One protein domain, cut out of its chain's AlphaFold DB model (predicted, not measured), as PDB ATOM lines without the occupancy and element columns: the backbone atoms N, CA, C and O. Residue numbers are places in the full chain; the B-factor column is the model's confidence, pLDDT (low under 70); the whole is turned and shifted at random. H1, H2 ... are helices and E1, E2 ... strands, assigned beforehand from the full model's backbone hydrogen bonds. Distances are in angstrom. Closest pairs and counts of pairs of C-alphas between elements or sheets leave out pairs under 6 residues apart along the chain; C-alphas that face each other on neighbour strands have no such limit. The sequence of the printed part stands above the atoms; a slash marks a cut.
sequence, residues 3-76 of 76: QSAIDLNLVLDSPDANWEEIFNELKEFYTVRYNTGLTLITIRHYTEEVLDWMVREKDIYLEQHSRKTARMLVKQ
ATOM      1  N   GLN A   3     188.513 156.688 164.074       83.69
ATOM      2  CA  GLN A   3     189.834 156.085 163.950       83.69
ATOM      3  C   GLN A   3     190.408 155.838 165.345       83.69
ATOM      4  O   GLN A   3     190.418 156.745 166.178       83.69
ATOM      5  N   SER A   4     190.858 154.612 165.595       85.69
ATOM      6  CA  SER A   4     191.700 154.253 166.735       85.69
ATOM      7  C   SER A   4     193.157 154.114 166.268       85.69
ATOM      8  O   SER A   4     193.478 154.371 165.108       85.69
ATOM      9  N   ALA A   5     194.062 153.710 167.159       83.56
ATOM     10  CA  ALA A   5     195.444 153.416 166.774       83.56
ATOM     11  C   ALA A   5     195.565 152.204 165.825       83.56
ATOM     12  O   ALA A   5     196.602 152.041 165.190       83.56
ATOM     13  N   ILE A   6     194.533 151.354 165.759       87.19
ATOM     14  CA  ILE A   6     194.576 150.042 165.095       87.19
ATOM     15  C   ILE A   6     193.436 149.884 164.076       87.19
ATOM     16  O   ILE A   6     193.617 149.230 163.055       87.19
ATOM     17  N   ASP A   7     192.291 150.526 164.309       89.50
ATOM     18  CA  ASP A   7     191.074 150.343 163.523       89.50
ATOM     19  C   ASP A   7     190.615 151.647 162.872       89.50
ATOM     20  O   ASP A   7     190.623 152.720 163.485       89.50
ATOM     21  N   LEU A   8     190.116 151.533 161.642       89.06
ATOM     22  CA  LEU A   8     189.465 152.617 160.917       89.06
ATOM     23  C   LEU A   8     188.027 152.222 160.579       89.06
ATOM     24  O   LEU A   8     187.786 151.274 159.841       89.06
ATOM     25  N   ASN A   9     187.068 152.995 161.087       89.06
ATOM     26  CA  ASN A   9     185.648 152.832 160.804       89.06
ATOM     27  C   ASN A   9     185.141 153.991 159.940       89.06
ATOM     28  O   ASN A   9     185.213 155.173 160.313       89.06
ATOM     29  N   LEU A  10     184.588 153.641 158.781       88.69
ATOM     30  CA  LEU A  10     184.052 154.579 157.803       88.69
ATOM     31  C   LEU A  10     182.544 154.388 157.654       88.69
ATOM     32  O   LEU A  10     182.029 153.276 157.690       88.69
ATOM     33  N   VAL A  11     181.849 155.510 157.500       89.06
ATOM     34  CA  VAL A  11     180.413 155.571 157.225       89.06
ATOM     35  C   VAL A  11     180.295 156.392 155.966       89.06
ATOM     36  O   VAL A  11     180.676 157.565 155.971       89.06
ATOM     37  N   LEU A  12     179.853 155.747 154.899       87.25
ATOM     38  CA  LEU A  12     179.889 156.289 153.553       87.25
ATOM     39  C   LEU A  12     178.472 156.241 152.998       87.25
ATOM     40  O   LEU A  12     177.779 155.237 153.158       87.25
ATOM     41  N   ASP A  13     178.058 157.342 152.381       86.50
ATOM     42  CA  ASP A  13     176.925 157.291 151.469       86.50
ATOM     43  C   ASP A  13     177.401 156.567 150.209       86.50
ATOM     44  O   ASP A  13     178.506 156.826 149.724       86.50
ATOM     45  N   SER A  14     176.625 155.598 149.744       74.12
ATOM     46  CA  SER A  14     177.074 154.609 148.763       74.12
ATOM     47  C   SER A  14     176.221 154.636 147.488       74.12
ATOM     48  O   SER A  14     175.543 153.648 147.187       74.12
ATOM     49  N   PRO A  15     176.244 155.724 146.703       72.12
ATOM     50  CA  PRO A  15     175.746 155.671 145.339       72.12
ATOM     51  C   PRO A  15     176.791 155.008 144.423       72.12
ATOM     52  O   PRO A  15     177.922 155.477 144.329       72.12
ATOM     53  N   ASP A  16     176.402 153.902 143.783       67.94
ATOM     54  CA  ASP A  16     177.013 153.305 142.580       67.94
ATOM     55  C   ASP A  16     178.557 153.223 142.527       67.94
ATOM     56  O   ASP A  16     179.172 153.485 141.493       67.94
ATOM     57  N   ALA A  17     179.205 152.828 143.627       77.56
ATOM     58  CA  ALA A  17     180.643 152.554 143.658       77.56
ATOM     59  C   ALA A  17     180.941 151.049 143.541       77.56
ATOM     60  O   ALA A  17     180.212 150.213 144.082       77.56
ATOM     61  N   ASN A  18     182.052 150.698 142.881       85.69
ATOM     62  CA  ASN A  18     182.531 149.317 142.780       85.69
ATOM     63  C   ASN A  18     183.228 148.871 144.082       85.69
ATOM     64  O   ASN A  18     184.449 148.733 144.148       85.69
ATOM     65  N   TRP A  19     182.453 148.691 145.154       87.62
ATOM     66  CA  TRP A  19     182.987 148.365 146.483       87.62
ATOM     67  C   TRP A  19     183.768 147.058 146.534       87.62
ATOM     68  O   TRP A  19     184.658 146.917 147.367       87.62
ATOM     69  N   GLU A  20     183.448 146.102 145.666       88.62
ATOM     70  CA  GLU A  20     184.122 144.808 145.645       88.62
ATOM     71  C   GLU A  20     185.600 144.941 145.260       88.62
ATOM     72  O   GLU A  20     186.455 144.362 145.925       88.62
ATOM     73  N   GLU A  21     185.907 145.771 144.261       91.12
ATOM     74  CA  GLU A  21     187.279 146.080 143.841       91.12
ATOM     75  C   GLU A  21     188.064 146.757 144.970       91.12
ATOM     76  O   GLU A  21     189.110 146.257 145.384       91.12
ATOM     77  N   ILE A  22     187.487 147.802 145.574       90.00
ATOM     78  CA  ILE A  22     188.099 148.527 146.700       90.00
ATOM     79  C   ILE A  22     188.357 147.584 147.883       90.00
ATOM     80  O   ILE A  22     189.418 147.620 148.508       90.00
ATOM     81  N   PHE A  23     187.394 146.724 148.223       91.25
ATOM     82  CA  PHE A  23     187.561 145.781 149.324       91.25
ATOM     83  C   PHE A  23     188.600 144.711 149.023       91.25
ATOM     84  O   PHE A  23     189.260 144.267 149.958       91.25
ATOM     85  N   ASN A  24     188.752 144.285 147.771       93.69
ATOM     86  CA  ASN A  24     189.771 143.310 147.407       93.69
ATOM     87  C   ASN A  24     191.177 143.890 147.575       93.69
ATOM     88  O   ASN A  24     192.002 143.237 148.207       93.69
ATOM     89  N   GLU A  25     191.409 145.131 147.145       94.25
ATOM     90  CA  GLU A  25     192.685 145.821 147.379       94.25
ATOM     91  C   GLU A  25     192.970 146.006 148.877       94.25
ATOM     92  O   GLU A  25     194.064 145.720 149.361       94.25
ATOM     93  N   LEU A  26     191.972 146.432 149.656       93.19
ATOM     94  CA  LEU A  26     192.152 146.649 151.095       93.19
ATOM     95  C   LEU A  26     192.369 145.346 151.876       93.19
ATOM     96  O   LEU A  26     193.082 145.357 152.880       93.19
ATOM     97  N   LYS A  27     191.781 144.225 151.438       95.00
ATOM     98  CA  LYS A  27     191.922 142.914 152.096       95.00
ATOM     99  C   LYS A  27     193.342 142.355 152.043       95.00
ATOM    100  O   LYS A  27     193.666 141.509 152.874       95.00
ATOM    101  N   GLU A  28     194.184 142.819 151.119       95.56
ATOM    102  CA  GLU A  28     195.601 142.437 151.082       95.56
ATOM    103  C   GLU A  28     196.366 142.941 152.314       95.56
ATOM    104  O   GLU A  28     197.311 142.298 152.771       95.56
ATOM    105  N   PHE A  29     195.931 144.067 152.884       94.62
ATOM    106  CA  PHE A  29     196.628 144.755 153.972       94.62
ATOM    107  C   PHE A  29     195.847 144.750 155.293       94.62
ATOM    108  O   PHE A  29     196.446 144.856 156.364       94.62
ATOM    109  N   TYR A  30     194.518 144.631 155.238       93.81
ATOM    110  CA  TYR A  30     193.631 144.832 156.381       93.81
ATOM    111  C   TYR A  30     192.539 143.766 156.467       93.81
ATOM    112  O   TYR A  30     192.061 143.228 155.472       93.81
ATOM    113  N   THR A  31     192.044 143.514 157.679       94.06
ATOM    114  CA  THR A  31     190.792 142.766 157.845       94.06
ATOM    115  C   THR A  31     189.611 143.696 157.575       94.06
ATOM    116  O   THR A  31     189.237 144.500 158.427       94.06
ATOM    117  N   VAL A  32     189.008 143.579 156.393       93.06
ATOM    118  CA  VAL A  32     187.877 144.423 155.985       93.06
ATOM    119  C   VAL A  32     186.551 143.810 156.443       93.06
ATOM    120  O   VAL A  32     186.218 142.681 156.082       93.06
ATOM    121  N   ARG A  33     185.768 144.572 157.214       91.06
ATOM    122  CA  ARG A  33     184.387 144.249 157.609       91.06
ATOM    123  C   ARG A  33     183.480 145.416 157.242       91.06
ATOM    124  O   ARG A  33     183.857 146.565 157.446       91.06
ATOM    125  N   TYR A  34     182.291 145.126 156.730       90.12
ATOM    126  CA  TYR A  34     181.311 146.149 156.377       90.12
ATOM    127  C   TYR A  34     179.889 145.665 156.658       90.12
ATOM    128  O   TYR A  34     179.625 144.466 156.735       90.12
ATOM    129  N   ASN A  35     178.978 146.621 156.816       89.75
ATOM    130  CA  ASN A  35     177.554 146.395 157.022       89.75
ATOM    131  C   ASN A  35     176.780 147.291 156.052       89.75
ATOM    132  O   ASN A  35     177.139 148.452 155.863       89.75
ATOM    133  N   THR A  36     175.716 146.760 155.458       89.56
ATOM    134  CA  THR A  36     174.822 147.496 154.553       89.56
ATOM    135  C   THR A  36     173.421 147.618 155.151       89.56
ATOM    136  O   THR A  36     173.077 146.927 156.117       89.56
ATOM    137  N   GLY A  37     172.614 148.522 154.585       89.12
ATOM    138  CA  GLY A  37     171.250 148.781 155.057       89.12
ATOM    139  C   GLY A  37     171.202 149.501 156.405       89.12
ATOM    140  O   GLY A  37     170.278 149.292 157.185       89.12
ATOM    141  N   LEU A  38     172.219 150.311 156.702       90.69
ATOM    142  CA  LEU A  38     172.283 151.098 157.927       90.69
ATOM    143  C   LEU A  38     171.629 152.465 157.731       90.69
ATOM    144  O   LEU A  38     171.692 153.055 156.655       90.69
ATOM    145  N   THR A  39     171.067 153.001 158.810       90.25
ATOM    146  CA  THR A  39     170.551 154.368 158.876       90.25
ATOM    147  C   THR A  39     171.398 155.187 159.842       90.25
ATOM    148  O   THR A  39     171.573 154.807 160.999       90.25
ATOM    149  N   LEU A  40     171.908 156.332 159.383       90.75
ATOM    150  CA  LEU A  40     172.576 157.306 160.244       90.75
ATOM    151  C   LEU A  40     171.543 158.282 160.818       90.75
ATOM    152  O   LEU A  40     171.009 159.128 160.105       90.75
ATOM    153  N   ILE A  41     171.311 158.207 162.124       90.25
ATOM    154  CA  ILE A  41     170.468 159.146 162.864       90.25
ATOM    155  C   ILE A  41     171.365 160.219 163.480       90.25
ATOM    156  O   ILE A  41     172.374 159.909 164.112       90.25
ATOM    157  N   THR A  42     171.003 161.491 163.308       91.44
ATOM    158  CA  THR A  42     171.672 162.622 163.966       91.44
ATOM    159  C   THR A  42     170.648 163.448 164.730       91.44
ATOM    160  O   THR A  42     169.760 164.045 164.125       91.44
ATOM    161  N   ILE A  43     170.794 163.516 166.053       91.19
ATOM    162  CA  ILE A  43     169.910 164.276 166.943       91.19
ATOM    163  C   ILE A  43     170.711 165.428 167.541       91.19
ATOM    164  O   ILE A  43     171.747 165.214 168.171       91.19
ATOM    165  N   ARG A  44     170.235 166.660 167.345       92.06
ATOM    166  CA  ARG A  44     170.797 167.861 167.978       92.06
ATOM    167  C   ARG A  44     169.954 168.253 169.182       92.06
ATOM    168  O   ARG A  44     168.740 168.108 169.151       92.06
ATOM    169  N   HIS A  45     170.612 168.803 170.192       91.38
ATOM    170  CA  HIS A  45     170.048 169.164 171.490       91.38
ATOM    171  C   HIS A  45     169.230 168.022 172.102       91.38
ATOM    172  O   HIS A  45     168.119 168.239 172.573       91.38
ATOM    173  N   TYR A  46     169.768 166.801 172.031       87.06
ATOM    174  CA  TYR A  46     169.070 165.616 172.511       87.06
ATOM    175  C   TYR A  46     168.878 165.660 174.036       87.06
ATOM    176  O   TYR A  46     169.677 166.256 174.762       87.06
ATOM    177  N   THR A  47     167.833 164.989 174.505       89.44
ATOM    178  CA  THR A  47     167.690 164.547 175.896       89.44
ATOM    179  C   THR A  47     167.843 163.030 175.932       89.44
ATOM    180  O   THR A  47     167.601 162.371 174.918       89.44
ATOM    181  N   GLU A  48     168.248 162.472 177.073       85.25
ATOM    182  CA  GLU A  48     168.366 161.011 177.241       85.25
ATOM    183  C   GLU A  48     167.046 160.297 176.891       85.25
ATOM    184  O   GLU A  48     167.041 159.293 176.194       85.25
ATOM    185  N   GLU A  49     165.903 160.891 177.247       89.31
ATOM    186  CA  GLU A  49     164.574 160.360 176.914       89.31
ATOM    187  C   GLU A  49     164.317 160.268 175.396       89.31
ATOM    188  O   GLU A  49     163.800 159.266 174.902       89.31
ATOM    189  N   VAL A  50     164.693 161.305 174.634       86.12
ATOM    190  CA  VAL A  50     164.533 161.310 173.169       86.12
ATOM    191  C   VAL A  50     165.484 160.313 172.516       86.12
ATOM    192  O   VAL A  50     165.121 159.704 171.509       86.12
ATOM    193  N   LEU A  51     166.687 160.143 173.067       85.62
ATOM    194  CA  LEU A  51     167.617 159.125 172.594       85.62
ATOM    195  C   LEU A  51     167.031 157.731 172.755       85.62
ATOM    196  O   LEU A  51     166.860 157.050 171.745       85.62
ATOM    197  N   ASP A  52     166.654 157.360 173.977       86.00
ATOM    198  CA  ASP A  52     166.114 156.037 174.296       86.00
ATOM    199  C   ASP A  52     164.919 155.687 173.409       86.00
ATOM    200  O   ASP A  52     164.830 154.577 172.883       86.00
ATOM    201  N   TRP A  53     164.022 156.648 173.170       86.81
ATOM    202  CA  TRP A  53     162.891 156.442 172.271       86.81
ATOM    203  C   TRP A  53     163.320 156.212 170.813       86.81
ATOM    204  O   TRP A  53     162.761 155.354 170.131       86.81
ATOM    205  N   MET A  54     164.323 156.948 170.326       82.50
ATOM    206  CA  MET A  54     164.792 156.876 168.939       82.50
ATOM    207  C   MET A  54     165.579 155.601 168.616       82.50
ATOM    208  O   MET A  54     165.577 155.186 167.449       82.50
ATOM    209  N   VAL A  55     166.258 155.002 169.599       80.88
ATOM    210  CA  VAL A  55     166.996 153.733 169.444       80.88
ATOM    211  C   VAL A  55     166.250 152.507 169.948       80.88
ATOM    212  O   VAL A  55     166.724 151.389 169.746       80.88
ATOM    213  N   ARG A  56     165.072 152.682 170.550       83.69
ATOM    214  CA  ARG A  56     164.241 151.565 170.996       83.69
ATOM    215  C   ARG A  56     164.030 150.568 169.853       83.69
ATOM    216  O   ARG A  56     163.644 150.965 168.757       83.69
ATOM    217  N   GLU A  57     164.290 149.292 170.138       83.25
ATOM    218  CA  GLU A  57     164.130 148.165 169.199       83.25
ATOM    219  C   GLU A  57     165.048 148.202 167.964       83.25
ATOM    220  O   GLU A  57     164.783 147.497 166.998       83.25
ATOM    221  N   LYS A  58     166.132 148.989 167.979       85.62
ATOM    222  CA  LYS A  58     167.111 149.028 166.883       85.62
ATOM    223  C   LYS A  58     168.452 148.460 167.312       85.62
ATOM    224  O   LYS A  58     168.926 148.736 168.414       85.62
ATOM    225  N   ASP A  59     169.116 147.767 166.395       87.19
ATOM    226  CA  ASP A  59     170.497 147.343 166.599       87.19
ATOM    227  C   ASP A  59     171.437 148.530 166.374       87.19
ATOM    228  O   ASP A  59     171.544 149.062 165.262       87.19
ATOM    229  N   ILE A  60     172.121 148.961 167.436       88.94
ATOM    230  CA  ILE A  60     173.087 150.064 167.393       88.94
ATOM    231  C   ILE A  60     174.472 149.507 167.046       88.94
ATOM    232  O   ILE A  60     175.048 148.716 167.789       88.94
ATOM    233  N   TYR A  61     175.033 149.959 165.925       87.81
ATOM    234  CA  TYR A  61     176.367 149.561 165.454       87.81
ATOM    235  C   TYR A  61     177.450 150.570 165.820       87.81
ATOM    236  O   TYR A  61     178.619 150.216 165.971       87.81
ATOM    237  N   LEU A  62     177.074 151.845 165.900       87.44
ATOM    238  CA  LEU A  62     177.982 152.927 166.238       87.44
ATOM    239  C   LEU A  62     177.212 154.016 166.958       87.44
ATOM    240  O   LEU A  62     176.162 154.440 166.480       87.44
ATOM    241  N   GLU A  63     177.784 154.522 168.038       88.56
ATOM    242  CA  GLU A  63     177.200 155.589 168.830       88.56
ATOM    243  C   GLU A  63     178.275 156.632 169.155       88.56
ATOM    244  O   GLU A  63     179.381 156.308 169.589       88.56
ATOM    245  N   GLN A  64     177.983 157.901 168.866       87.69
ATOM    246  CA  GLN A  64     178.901 159.020 169.066       87.69
ATOM    247  C   GLN A  64     178.181 160.200 169.701       87.69
ATOM    248  O   GLN A  64     177.308 160.821 169.090       87.69
ATOM    249  N   HIS A  65     178.571 160.513 170.936       88.31
ATOM    250  CA  HIS A  65     177.913 161.523 171.754       88.31
ATOM    251  C   HIS A  65     178.841 162.706 171.983       88.31
ATOM    252  O   HIS A  65     180.023 162.579 172.297       88.31
ATOM    253  N   SER A  66     178.266 163.889 171.848       87.88
ATOM    254  CA  SER A  66     178.805 165.141 172.358       87.88
ATOM    255  C   SER A  66     177.769 165.756 173.290       87.88
ATOM    256  O   SER A  66     176.615 165.344 173.291       87.88
ATOM    257  N   ARG A  67     178.128 166.821 174.015       87.06
ATOM    258  CA  ARG A  67     177.219 167.491 174.967       87.06
ATOM    259  C   ARG A  67     175.858 167.905 174.393       87.06
ATOM    260  O   ARG A  67     174.955 168.203 175.162       87.06
ATOM    261  N   LYS A  68     175.745 168.058 173.073       90.06
ATOM    262  CA  LYS A  68     174.519 168.529 172.414       90.06
ATOM    263  C   LYS A  68     174.135 167.723 171.184       90.06
ATOM    264  O   LYS A  68     173.102 168.015 170.607       90.06
ATOM    265  N   THR A  69     174.936 166.769 170.739       91.75
ATOM    266  CA  THR A  69     174.660 166.054 169.492       91.75
ATOM    267  C   THR A  69     174.980 164.593 169.681       91.75
ATOM    268  O   THR A  69     176.105 164.275 170.069       91.75
ATOM    269  N   ALA A  70     174.014 163.745 169.361       91.44
ATOM    270  CA  ALA A  70     174.179 162.309 169.280       91.44
ATOM    271  C   ALA A  70     174.090 161.885 167.815       91.44
ATOM    272  O   ALA A  70     173.254 162.380 167.050       91.44
ATOM    273  N   ARG A  71     174.989 160.992 167.414       91.75
ATOM    274  CA  ARG A  71     175.012 160.363 166.095       91.75
ATOM    275  C   ARG A  71     175.052 158.863 166.282       91.75
ATOM    276  O   ARG A  71     175.928 158.364 166.979       91.75
ATOM    277  N   MET A  72     174.131 158.166 165.633       91.06
ATOM    278  CA  MET A  72     173.956 156.730 165.807       91.06
ATOM    279  C   MET A  72     173.815 156.069 164.443       91.06
ATOM    280  O   MET A  72     173.045 156.550 163.611       91.06
ATOM    281  N   LEU A  73     174.544 154.980 164.209       91.75
ATOM    282  CA  LEU A  73     174.232 154.061 163.120       91.75
ATOM    283  C   LEU A  73     173.390 152.926 163.656       91.75
ATOM    284  O   LEU A  73     173.829 152.181 164.531       91.75
ATOM    285  N   VAL A  74     172.208 152.796 163.076       92.12
ATOM    286  CA  VAL A  74     171.237 151.781 163.447       92.12
ATOM    287  C   VAL A  74     170.889 150.909 162.256       92.12
ATOM    288  O   VAL A  74     170.912 151.366 161.108       92.12
ATOM    289  N   LYS A  75     170.518 149.668 162.540       90.38
ATOM    290  CA  LYS A  75     169.820 148.789 161.607       90.38
ATOM    291  C   LYS A  75     168.426 148.504 162.170       90.38
ATOM    292  O   LYS A  75     168.273 148.450 163.389       90.38
ATOM    293  N   GLN A  76     167.429 148.455 161.282       78.38
ATOM    294  CA  GLN A  76     166.079 148.010 161.648       78.38
ATOM    295  C   GLN A  76     166.086 146.528 162.003       78.38
ATOM    296  O   GLN A  76     166.905 145.801 161.392       78.38
TER     297      GLN A  76
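What this domain is: This is residues 3 to 76 of the 76 residues of an uncharacterized protein of Prolixibacteraceae bacterium (UniProt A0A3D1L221). What does one see, going along the printed part from its first residue? A long stretch with no named element, residues 3 to 18, leads into helix H1, and the long link of residues 28 to 38 leads back, making a loose loop at one end of an elongated model; at the other end a small three-stranded sheet bears helix H2 over one face. Residues 15 to 22, of which 19 to 22 belong to H1, stick out. What are the parts and the size? The printed part has 74 residues with two named helices and three named strands, in the order H1, E1, H2, E2, E3; the class is mixed, and the sheet is antiparallel in the order E1, E3, E2. The whole is loose, with a radius of gyration of the C-alphas of 15.0 A and spans of 44 by 28 by 19 A.

How they stand to each other: How does H1, residues 19 to 27, stand to the sheet of E1, residues 39 to 44, E3, residues 69 to 75, and E2, residues 59 to 65? H1 is not on the sheet, with 0 pairs of C-alphas within 10 A, and it is apart from E2 and E3. How do the strands pair? E1 and E3 are antiparallel at 161 degrees, with N 41 and O 72 within hydrogen-bond range at 2.8 A. E2 and E3 are a hairpin, antiparallel at 167 degrees, with N 64 and O 71 at 2.8 A; the sheet is twisted, its C-alphas lying up to 4.3 A off the best plane. Where is H2, residues 48 to 55? It is on the sheet at a height of 9.5 A, over E1, and runs along the strands, at 15 degrees to E1 on the local plane; its closest C-alphas to E3 are those of Val 55 and Val 74, 7.6 A apart. E1, H2 and E2 form a split strand-helix-strand unit, two strands running the same way with E3 between them, and its crossover is right-handed. What do the helix backbones show? In H1 and H2 every O i to N i+4 pair is within hydrogen-bond range.

Where its parts are: Where is H1? It begins at C-alpha 19, at (182.987, 148.365, 146.483), and measures 11.9 A from first to last C-alpha. How long are the elements after it? E1 measures 16.3 A, H2 10.8 A and E2 16.8 A. Where does E3 end? It measures 19.6 A and ends at C-alpha 75, at (169.820, 148.789, 161.607).

The domain as a whole: How far does it reach? The two C-alphas farthest apart, those of Glu 28 and Glu 49, are 44.2 A from each other. Is there a cut, and which links are long? The printed part has no cut; the link from H1 to E1, 11 residues, is long, and the other three links between named elements are tight. Where is confidence low? The mean pLDDT of the printed part is 88.1, and one residue, Asp 16, is under 70.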